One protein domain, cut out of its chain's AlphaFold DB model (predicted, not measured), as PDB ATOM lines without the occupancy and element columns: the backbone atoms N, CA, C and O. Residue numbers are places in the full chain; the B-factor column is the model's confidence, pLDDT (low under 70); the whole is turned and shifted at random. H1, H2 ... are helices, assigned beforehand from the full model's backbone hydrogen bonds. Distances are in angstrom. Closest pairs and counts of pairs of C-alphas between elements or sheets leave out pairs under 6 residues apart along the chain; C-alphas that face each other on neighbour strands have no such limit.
ATOM      1  N   ILE A  91     164.686 221.732 264.701       98.31
ATOM      2  CA  ILE A  91     163.702 220.730 265.140       98.31
ATOM      3  C   ILE A  91     164.373 219.681 266.042       98.31
ATOM      4  O   ILE A  91     163.868 219.411 267.135       98.31
ATOM      5  N   LYS A  92     165.543 219.148 265.649       97.88
ATOM      6  CA  LYS A  92     166.351 218.222 266.467       97.88
ATOM      7  C   LYS A  92     166.615 218.803 267.859       97.88
ATOM      8  O   LYS A  92     166.331 218.134 268.852       97.88
ATOM      9  N   LEU A  93     167.099 220.047 267.937       97.44
ATOM     10  CA  LEU A  93     167.388 220.722 269.208       97.44
ATOM     11  C   LEU A  93     166.142 220.873 270.090       97.44
ATOM     12  O   LEU A  93     166.230 220.748 271.312       97.44
ATOM     13  N   GLY A  94     164.975 221.135 269.498       96.75
ATOM     14  CA  GLY A  94     163.737 221.201 270.267       96.75
ATOM     15  C   GLY A  94     163.301 219.856 270.823       96.75
ATOM     16  O   GLY A  94     162.876 219.799 271.977       96.75
ATOM     17  N   ILE A  95     163.444 218.777 270.047       95.25
ATOM     18  CA  ILE A  95     163.140 217.417 270.516       95.25
ATOM     19  C   ILE A  95     164.074 217.042 271.670       95.25
ATOM     20  O   ILE A  95     163.601 216.580 272.708       95.25
ATOM     21  N   GLU A  96     165.376 217.299 271.518       93.75
ATOM     22  CA  GLU A  96     166.401 217.055 272.542       93.75
ATOM     23  C   GLU A  96     166.074 217.773 273.863       93.75
ATOM     24  O   GLU A  96     166.243 217.219 274.949       93.75
ATOM     25  N   ARG A  97     165.522 218.989 273.776       93.12
ATOM     26  CA  ARG A  97     165.115 219.807 274.930       93.12
ATOM     27  C   ARG A  97     163.693 219.531 275.431       93.12
ATOM     28  O   ARG A  97     163.240 220.200 276.359       93.12
ATOM     29  N   GLY A  98     162.973 218.577 274.837       91.50
ATOM     30  CA  GLY A  98     161.598 218.236 275.219       91.50
ATOM     31  C   GLY A  98     160.569 219.333 274.916       91.50
ATOM     32  O   GLY A  98     159.551 219.432 275.606       91.50
ATOM     33  N   LEU A  99     160.833 220.175 273.915       92.00
ATOM     34  CA  LEU A  99     159.959 221.271 273.499       92.00
ATOM     35  C   LEU A  99     158.831 220.780 272.572       92.00
ATOM     36  O   LEU A  99     158.981 219.777 271.871       92.00
ATOM     37  N   PRO A 100     157.698 221.503 272.504       91.69
ATOM     38  CA  PRO A 100     156.601 221.208 271.589       91.69
ATOM     39  C   PRO A 100     156.963 221.655 270.165       91.69
ATOM     40  O   PRO A 100     156.498 222.691 269.688       91.69
ATOM     41  N   VAL A 101     157.790 220.867 269.477       93.31
ATOM     42  CA  VAL A 101     158.303 221.204 268.136       93.31
ATOM     43  C   VAL A 101     157.212 221.435 267.094       93.31
ATOM     44  O   VAL A 101     157.414 222.199 266.163       93.31
ATOM     45  N   CYS A 102     156.009 220.890 267.294       91.56
ATOM     46  CA  CYS A 102     154.851 221.141 266.434       91.56
ATOM     47  C   CYS A 102     154.438 222.622 266.329       91.56
ATOM     48  O   CYS A 102     153.608 222.948 265.489       91.56
ATOM     49  N   GLN A 103     154.950 223.505 267.195       93.38
ATOM     50  CA  GLN A 103     154.686 224.945 267.121       93.38
ATOM     51  C   GLN A 103     155.549 225.679 266.086       93.38
ATOM     52  O   GLN A 103     155.256 226.838 265.800       93.38
ATOM     53  N   TYR A 104     156.605 225.039 265.571       95.75
ATOM     54  CA  TYR A 104     157.530 225.656 264.614       95.75
ATOM     55  C   TYR A 104     158.106 224.704 263.563       95.75
ATOM     56  O   TYR A 104     158.747 225.171 262.631       95.75
ATOM     57  N   ALA A 105     157.902 223.390 263.683       95.75
ATOM     58  CA  ALA A 105     158.273 222.409 262.669       95.75
ATOM     59  C   ALA A 105     157.319 222.509 261.466       95.75
ATOM     60  O   ALA A 105     156.448 221.666 261.264       95.75
ATOM     61  N   ASP A 106     157.478 223.565 260.677       95.69
ATOM     62  CA  ASP A 106     156.709 223.864 259.471       95.69
ATOM     63  C   ASP A 106     157.676 224.397 258.398       95.69
ATOM     64  O   ASP A 106     158.414 225.343 258.688       95.69
ATOM     65  N   PRO A 107     157.732 223.799 257.191       95.94
ATOM     66  CA  PRO A 107     158.631 224.244 256.125       95.94
ATOM     67  C   PRO A 107     158.436 225.706 255.700       95.94
ATOM     68  O   PRO A 107     159.329 226.264 255.068       95.94
ATOM     69  N   CYS A 108     157.296 226.327 256.035       97.06
ATOM     70  CA  CYS A 108     157.049 227.749 255.796       97.06
ATOM     71  C   CYS A 108     157.910 228.682 256.663       97.06
ATOM     72  O   CYS A 108     158.076 229.838 256.285       97.06
ATOM     73  N   PHE A 109     158.459 228.211 257.789       98.06
ATOM     74  CA  PHE A 109     159.434 228.977 258.565       98.06
ATOM     75  C   PHE A 109     160.849 228.721 258.062       98.06
ATOM     76  O   PHE A 109     161.269 227.571 258.011       98.06
ATOM     77  N   ASP A 110     161.645 229.752 257.809       98.38
ATOM     78  CA  ASP A 110     163.089 229.586 257.705       98.38
ATOM     79  C   ASP A 110     163.715 229.180 259.059       98.38
ATOM     80  O   ASP A 110     163.106 229.253 260.134       98.38
ATOM     81  N   HIS A 111     164.962 228.713 259.019       98.50
ATOM     82  CA  HIS A 111     165.662 228.253 260.218       98.50
ATOM     83  C   HIS A 111     165.901 229.359 261.267       98.50
ATOM     84  O   HIS A 111     165.984 229.054 262.458       98.50
ATOM     85  N   GLU A 112     165.988 230.634 260.873       98.69
ATOM     86  CA  GLU A 112     166.136 231.746 261.815       98.69
ATOM     87  C   GLU A 112     164.814 231.996 262.556       98.69
ATOM     88  O   GLU A 112     164.808 232.147 263.779       98.69
ATOM     89  N   GLN A 113     163.677 231.943 261.857       98.75
ATOM     90  CA  GLN A 113     162.346 232.004 262.464       98.75
ATOM     91  C   GLN A 113     162.117 230.822 263.422       98.75
ATOM     92  O   GLN A 113     161.687 231.025 264.564       98.75
ATOM     93  N   MET A 114     162.465 229.594 263.008       98.62
ATOM     94  CA  MET A 114     162.398 228.405 263.873       98.62
ATOM     95  C   MET A 114     163.245 228.574 265.139       98.62
ATOM     96  O   MET A 114     162.785 228.250 266.238       98.62
ATOM     97  N   ARG A 115     164.456 229.131 265.007       98.69
ATOM     98  CA  ARG A 115     165.343 229.436 266.135       98.69
ATOM     99  C   ARG A 115     164.693 230.402 267.118       98.69
ATOM    100  O   ARG A 115     164.713 230.144 268.323       98.69
ATOM    101  N   GLU A 116     164.078 231.481 266.641       98.62
ATOM    102  CA  GLU A 116     163.405 232.444 267.521       98.62
ATOM    103  C   GLU A 116     162.205 231.824 268.249       98.62
ATOM    104  O   GLU A 116     161.994 232.086 269.439       98.62
ATOM    105  N   ILE A 117     161.435 230.953 267.592       98.44
ATOM    106  CA  ILE A 117     160.340 230.232 268.258       98.44
ATOM    107  C   ILE A 117     160.906 229.262 269.302       98.44
ATOM    108  O   ILE A 117     160.465 229.278 270.455       98.44
ATOM    109  N   ARG A 118     161.933 228.476 268.954       98.19
ATOM    110  CA  ARG A 118     162.599 227.554 269.885       98.19
ATOM    111  C   ARG A 118     163.112 228.283 271.128       98.19
ATOM    112  O   ARG A 118     162.806 227.862 272.241       98.19
ATOM    113  N   LEU A 119     163.830 229.396 270.970       98.00
ATOM    114  CA  LEU A 119     164.348 230.190 272.094       98.00
ATOM    115  C   LEU A 119     163.225 230.763 272.978       98.00
ATOM    116  O   LEU A 119     163.374 230.860 274.201       98.00
ATOM    117  N   GLY A 120     162.087 231.138 272.388       97.19
ATOM    118  CA  GLY A 120     160.901 231.535 273.148       97.19
ATOM    119  C   GLY A 120     160.352 230.398 274.003       97.19
ATOM    120  O   GLY A 120     160.128 230.584 275.198       97.19
ATOM    121  N   LEU A 121     160.213 229.206 273.419       95.19
ATOM    122  CA  LEU A 121     159.756 228.009 274.130       95.19
ATOM    123  C   LEU A 121     160.714 227.609 275.261       95.19
ATOM    124  O   LEU A 121     160.260 227.321 276.367       95.19
ATOM    125  N   GLU A 122     162.027 227.654 275.018       94.88
ATOM    126  CA  GLU A 122     163.065 227.368 276.024       94.88
ATOM    127  C   GLU A 122     163.012 228.320 277.217       94.88
ATOM    128  O   GLU A 122     163.240 227.915 278.355       94.88
ATOM    129  N   THR A 123     162.689 229.589 276.962       94.12
ATOM    130  CA  THR A 123     162.569 230.619 278.002       94.12
ATOM    131  C   THR A 123     161.162 230.715 278.595       94.12
ATOM    132  O   THR A 123     160.907 231.589 279.418       94.12
ATOM    133  N   GLY A 124     160.245 229.815 278.217       92.25
ATOM    134  CA  GLY A 124     158.881 229.766 278.747       92.25
ATOM    135  C   GLY A 124     158.001 230.944 278.317       92.25
ATOM    136  O   GLY A 124     157.111 231.350 279.067       92.25
ATOM    137  N   LYS A 125     158.261 231.522 277.143       93.50
ATOM    138  CA  LYS A 125     157.504 232.645 276.580       93.50
ATOM    139  C   LYS A 125     156.348 232.168 275.712       93.50
ATOM    140  O   LYS A 125     156.337 231.050 275.198       93.50
ATOM    141  N   ASP A 126     155.373 233.053 275.541       92.31
ATOM    142  CA  ASP A 126     154.262 232.816 274.632       92.31
ATOM    143  C   ASP A 126     154.664 233.056 273.175       92.31
ATOM    144  O   ASP A 126     154.631 234.184 272.686       92.31
ATOM    145  N   VAL A 127     155.002 231.984 272.463       94.81
ATOM    146  CA  VAL A 127     155.376 232.095 271.052       94.81
ATOM    147  C   VAL A 127     154.193 232.332 270.117       94.81
ATOM    148  O   VAL A 127     154.418 232.782 269.000       94.81
ATOM    149  N   SER A 128     152.937 232.143 270.561       93.75
ATOM    150  CA  SER A 128     151.768 232.422 269.706       93.75
ATOM    151  C   SER A 128     151.612 233.906 269.368       93.75
ATOM    152  O   SER A 128     150.812 234.270 268.515       93.75
ATOM    153  N   ALA A 129     152.349 234.775 270.060       93.00
ATOM    154  CA  ALA A 129     152.403 236.197 269.758       93.00
ATOM    155  C   ALA A 129     153.218 236.514 268.491       93.00
ATOM    156  O   ALA A 129     153.071 237.605 267.942       93.00
ATOM    157  N   TYR A 130     154.096 235.606 268.044       96.38
ATOM    158  CA  TYR A 130     155.034 235.897 266.956       96.38
ATOM    159  C   TYR A 130     155.385 234.720 266.035       96.38
ATOM    160  O   TYR A 130     156.132 234.941 265.088       96.38
ATOM    161  N   ASN A 131     154.878 233.503 266.263       95.06
ATOM    162  CA  ASN A 131     155.117 232.329 265.410       95.06
ATOM    163  C   ASN A 131     154.321 232.387 264.091       95.06
ATOM    164  O   ASN A 131     153.445 231.571 263.820       95.06
ATOM    165  N   ASP A 132     154.636 233.381 263.275       96.88
ATOM    166  CA  ASP A 132     153.959 233.693 262.024       96.88
ATOM    167  C   ASP A 132     154.981 233.673 260.875       96.88
ATOM    168  O   ASP A 132     155.941 234.449 260.939       96.88
ATOM    169  N   PRO A 133     154.818 232.800 259.860       96.12
ATOM    170  CA  PRO A 133     155.755 232.687 258.742       96.12
ATOM    171  C   PRO A 133     155.980 233.994 257.972       96.12
ATOM    172  O   PRO A 133     157.045 234.171 257.383       96.12
ATOM    173  N   ASP A 134     155.029 234.934 258.015       97.56
ATOM    174  CA  ASP A 134     155.153 236.226 257.330       97.56
ATOM    175  C   ASP A 134     156.053 237.227 258.089       97.56
ATOM    176  O   ASP A 134     156.483 238.242 257.528       97.56
ATOM    177  N   LYS A 135     156.377 236.964 259.365       97.56
ATOM    178  CA  LYS A 135     157.246 237.830 260.180       97.56
ATOM    179  C   LYS A 135     158.710 237.484 259.988       97.56
ATOM    180  O   LYS A 135     159.120 236.346 260.166       97.56
ATOM    181  N   LYS A 136     159.557 238.484 259.755       98.25
ATOM    182  CA  LYS A 136     161.011 238.261 259.677       98.25
ATOM    183  C   LYS A 136     161.575 237.814 261.029       98.25
ATOM    184  O   LYS A 136     161.153 238.325 262.067       98.25
ATOM    185  N   ALA A 137     162.618 236.984 261.017       98.25
ATOM    186  CA  ALA A 137     163.293 236.531 262.237       98.25
ATOM    187  C   ALA A 137     163.720 237.694 263.158       98.25
ATOM    188  O   ALA A 137     163.495 237.649 264.362       98.25
ATOM    189  N   ALA A 138     164.221 238.800 262.599       98.38
ATOM    190  CA  ALA A 138     164.579 239.992 263.377       98.38
ATOM    191  C   ALA A 138     163.381 240.665 264.085       98.38
ATOM    192  O   ALA A 138     163.539 241.283 265.138       98.38
ATOM    193  N   GLU A 139     162.174 240.583 263.519       98.38
ATOM    194  CA  GLU A 139     160.950 241.059 264.175       98.38
ATOM    195  C   GLU A 139     160.533 240.103 265.296       98.38
ATOM    196  O   GLU A 139     160.256 240.541 266.415       98.38
ATOM    197  N   MET A 140     160.564 238.798 265.019       98.50
ATOM    198  CA  MET A 140     160.286 237.746 265.998       98.50
ATOM    199  C   MET A 140     161.232 237.824 267.198       98.50
ATOM    200  O   MET A 140     160.780 237.717 268.336       98.50
ATOM    201  N   GLU A 141     162.517 238.099 266.968       98.44
ATOM    202  CA  GLU A 141     163.510 238.339 268.014       98.44
ATOM    203  C   GLU A 141     163.108 239.518 268.908       98.44
ATOM    204  O   GLU A 141     163.089 239.391 270.136       98.44
ATOM    205  N   ARG A 142     162.737 240.661 268.314       98.38
ATOM    206  CA  ARG A 142     162.313 241.850 269.075       98.38
ATOM    207  C   ARG A 142     161.095 241.555 269.944       98.38
ATOM    208  O   ARG A 142     161.077 241.950 271.111       98.38
ATOM    209  N   ILE A 143     160.100 240.850 269.399       98.06
ATOM    210  CA  ILE A 143     158.906 240.450 270.153       98.06
ATOM    211  C   ILE A 143     159.294 239.462 271.259       98.06
ATOM    212  O   ILE A 143     158.949 239.666 272.421       98.06
ATOM    213  N   ARG A 144     160.083 238.427 270.949       97.62
ATOM    214  CA  ARG A 144     160.569 237.462 271.944       97.62
ATOM    215  C   ARG A 144     161.283 238.162 273.095       97.62
ATOM    216  O   ARG A 144     161.076 237.784 274.246       97.62
ATOM    217  N   LEU A 145     162.147 239.137 272.823       97.69
ATOM    218  CA  LEU A 145     162.905 239.845 273.857       97.69
ATOM    219  C   LEU A 145     162.026 240.749 274.735       97.69
ATOM    220  O   LEU A 145     162.364 240.929 275.903       97.69
ATOM    221  N   SER A 146     160.900 241.254 274.222       97.31
ATOM    222  CA  SER A 146     159.975 242.097 274.991       97.31
ATOM    223  C   SER A 146     158.950 241.311 275.821       97.31
ATOM    224  O   SER A 146     158.441 241.838 276.812       97.31
ATOM    225  N   LEU A 147     158.654 240.055 275.462       95.12
ATOM    226  CA  LEU A 147     157.665 239.239 276.172       95.12
ATOM    227  C   LEU A 147     158.154 238.759 277.554       95.12
ATOM    228  O   LEU A 147     159.286 238.271 277.678       95.12
ATOM    229  N   PRO A 148     157.286 238.794 278.587       93.69
ATOM    230  CA  PRO A 148     157.585 238.203 279.885       93.69
ATOM    231  C   PRO A 148     157.537 236.668 279.828       93.69
ATOM    232  O   PRO A 148     156.875 236.068 278.979       93.69
ATOM    233  N   VAL A 149     158.207 236.023 280.783       91.19
ATOM    234  CA  VAL A 149     158.095 234.572 280.998       91.19
ATOM    235  C   VAL A 149     156.706 234.246 281.550       91.19
ATOM    236  O   VAL A 149     156.224 234.909 282.474       91.19
ATOM    237  N   LEU A 150     156.051 233.217 281.006       83.06
ATOM    238  CA  LEU A 150     154.745 232.773 281.487       83.06
ATOM    239  C   LEU A 150     154.844 232.185 282.898       83.06
ATOM    240  O   LEU A 150     155.786 231.478 283.251       83.06
ATOM    241  N   SER A 151     153.804 232.402 283.705       77.56
ATOM    242  CA  SER A 151     153.704 231.758 285.015       77.56
ATOM    243  C   SER A 151     153.567 230.231 284.879       77.56
ATOM    244  O   SER A 151     152.922 229.713 283.960       77.56
ATOM    245  N   GLY A 152     154.134 229.478 285.828       69.81
ATOM    246  CA  GLY A 152     154.272 228.014 285.736       69.81
ATOM    247  C   GLY A 152     152.971 227.193 285.671       69.81
ATOM    248  O   GLY A 152     153.034 225.991 285.407       69.81
ATOM    249  N   LYS A 153     151.795 227.798 285.905       68.12
ATOM    250  CA  LYS A 153     150.483 227.165 285.656       68.12
ATOM    251  C   LYS A 153     150.061 227.295 284.187       68.12
ATOM    252  O   LYS A 153     149.652 226.301 283.594       68.12
ATOM    253  N   SER A 154     150.231 228.482 283.600       70.38
ATOM    254  CA  SER A 154     149.903 228.766 282.194       70.38
ATOM    255  C   SER A 154     150.748 227.915 281.240       70.38
ATOM    256  O   SER A 154     150.225 227.251 280.343       70.38
ATOM    257  N   LEU A 155     152.052 227.821 281.518       67.12
ATOM    258  CA  LEU A 155     153.004 227.087 280.687       67.12
ATOM    259  C   LEU A 155     152.661 225.585 280.569       67.12
ATOM    260  O   LEU A 155     152.622 225.027 279.473       67.12
ATOM    261  N   ARG A 156     152.325 224.928 281.691       69.31
ATOM    262  CA  ARG A 156     151.968 223.495 281.708       69.31
ATOM    263  C   ARG A 156     150.689 223.195 280.934       69.31
ATOM    264  O   ARG A 156     150.610 222.166 280.266       69.31
ATOM    265  N   GLN A 157     149.689 224.070 281.030       70.38
ATOM    266  CA  GLN A 157     148.413 223.881 280.340       70.38
ATOM    267  C   GLN A 157     148.599 223.942 278.820       70.38
ATOM    268  O   GLN A 157     148.053 223.109 278.095       70.38
ATOM    269  N   ARG A 158     149.444 224.864 278.345       68.75
ATOM    270  CA  ARG A 158     149.723 225.050 276.915       68.75
ATOM    271  C   ARG A 158     150.639 223.967 276.348       68.75
ATOM    272  O   ARG A 158     150.342 223.444 275.275       68.75
ATOM    273  N   PHE A 159     151.658 223.525 277.093       70.62
ATOM    274  CA  PHE A 159     152.463 222.360 276.692       70.62
ATOM    275  C   PHE A 159     151.617 221.091 276.554       70.62
ATOM    276  O   PHE A 159     151.765 220.352 275.581       70.62
ATOM    277  N   ARG A 160     150.686 220.854 277.488       70.94
ATOM    278  CA  ARG A 160     149.799 219.685 277.427       70.94
ATOM    279  C   ARG A 160     148.897 219.716 276.192       70.94
ATOM    280  O   ARG A 160     148.732 218.681 275.555       70.94
ATOM    281  N   ALA A 161     148.347 220.881 275.847       68.19
ATOM    282  CA  ALA A 161     147.509 221.049 274.661       68.19
ATOM    283  C   ALA A 161     148.294 220.805 273.358       68.19
ATOM    284  O   ALA A 161     147.840 220.037 272.512       68.19
ATOM    285  N   ALA A 162     149.498 221.376 273.232       69.62
ATOM    286  CA  ALA A 162     150.346 221.193 272.052       69.62
ATOM    287  C   ALA A 162     150.751 219.719 271.845       69.62
ATOM    288  O   ALA A 162     150.641 219.187 270.743       69.62
ATOM    289  N   MET A 163     151.132 219.023 272.922       65.31
ATOM    290  CA  MET A 163     151.510 217.605 272.860       65.31
ATOM    291  C   MET A 163     150.339 216.677 272.502       65.31
ATOM    292  O   MET A 163     150.542 215.670 271.822       65.31
ATOM    293  N   MET A 164     149.117 216.995 272.946       66.69
ATOM    294  CA  MET A 164     147.907 216.240 272.584       66.69
ATOM    295  C   MET A 164     147.577 216.382 271.093       66.69
ATOM    296  O   MET A 164     147.250 215.389 270.450       66.69
ATOM    297  N   ALA A 165     147.714 217.587 270.533       59.59
ATOM    298  CA  ALA A 165     147.442 217.855 269.119       59.59
ATOM    299  C   ALA A 165     148.436 217.171 268.161       59.59
ATOM    300  O   ALA A 165     148.128 216.964 266.989       59.59
ATOM    301  N   TRP A 166     149.631 216.829 268.645       57.69
ATOM    302  CA  TRP A 166     150.678 216.210 267.834       57.69
ATOM    303  C   TRP A 166     150.631 214.677 267.835       57.69
ATOM    304  O   TRP A 166     150.850 214.067 266.800       57.69
ATOM    305  N   LYS A 167     150.247 214.040 268.951       49.31
ATOM    306  CA  LYS A 167     150.092 212.570 269.022       49.31
ATOM    307  C   LYS A 167     148.940 212.002 268.175       49.31
ATOM    308  O   LYS A 167     148.811 210.786 268.100       49.31
ATOM    309  N   GLY A 168     148.084 212.856 267.613       43.81
ATOM    310  CA  GLY A 168     146.950 212.463 266.771       43.81
ATOM    311  C   GLY A 168     147.199 212.562 265.263       43.81
ATOM    312  O   GLY A 168     146.237 212.427 264.511       43.81
ATOM    313  N   ARG A 169     148.435 212.847 264.834       47.19
ATOM    314  CA  ARG A 169     148.850 212.886 263.425       47.19
ATOM    315  C   ARG A 169     149.720 211.691 263.069       47.19
ATOM    316  O   ARG A 169     150.489 211.252 263.951       47.19
TER     317      ARG A 169
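What this domain is: This is residues 91 to 169 of the 169 residues of an uncharacterized protein of Clostridiales bacterium (UniProt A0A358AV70). The chain winds in stacked turns: three helices, H1, H2 and H3, stand side by side in a row and run the same way, and each of the two long links between them folds back over the same side of the row to begin the next helix. The longest helix, H4, lies beyond these links on that side, slants back towards the level where H1 begins, and touches no other helix; within the row H1 is set only loosely beside H2. The printed part has 79 residues with four named helices, in the order H1, H2, H3, H4, and no named strand; the class is all helix. The whole is compact, with a radius of gyration of the C-alphas of 11.9 A, and rounded, spanning 30 by 28 by 20 A.

How they stand to each other: H1, residues 91 to 96, is close to but not clearly touching H2, residues 111 to 122; their closest C-alphas are those of Gly 94 and Arg 118, 6.5 A apart. Their lines stand at a shallow tilt of 26 degrees, the same way. H2 touches H3, residues 137 to 146, with 9 pairs of C-alphas within 8 A. The closest C-alphas of this pair are those of Gln 113 and Ala 137, 4.6 A apart. H2 and H3 run the same way at a shallow tilt of 17 degrees, with their centres 9.9 A apart. H4, residues 152 to 166, is apart from H1, H2 and H3, and H1 and H3 are apart too. Every O i to N i+4 pair is within hydrogen-bond range in H1, H2 and H3; in H4, 10 of 11 are.

Where its parts are: H1 begins at C-alpha 91, at (163.702, 220.730, 265.140), and has 6 residues. H2, with 12 residues, measures 16.0 A from first to last C-alpha, and H3, with 10 residues, measures 14.3 A. H3 begins at C-alpha 137, at (163.293, 236.531, 262.237). H4 has 15 residues, measures 21.7 A and ends at C-alpha 166, at (150.678, 216.210, 267.834).

The domain as a whole: The two C-alphas farthest apart are those of Ser 146 and Gly 168, at 33.4 A, while the first and last printed C-alphas, of Ile 91 and Arg 169, are 16.9 A apart. The printed part has no cut and ends at the chain's last residue. The links H1 to H2, residues 97 to 110, and H2 to H3, residues 123 to 136, are long, with 14 residues each; the link H3 to H4 is tight, with 5 residues. The mean pLDDT of the printed part is 88.4. The model's confidence is under 70 at 14 residues: 152 to 153, 155 to 156, 158 and 161 to 169. H4 has a mean pLDDT of 68.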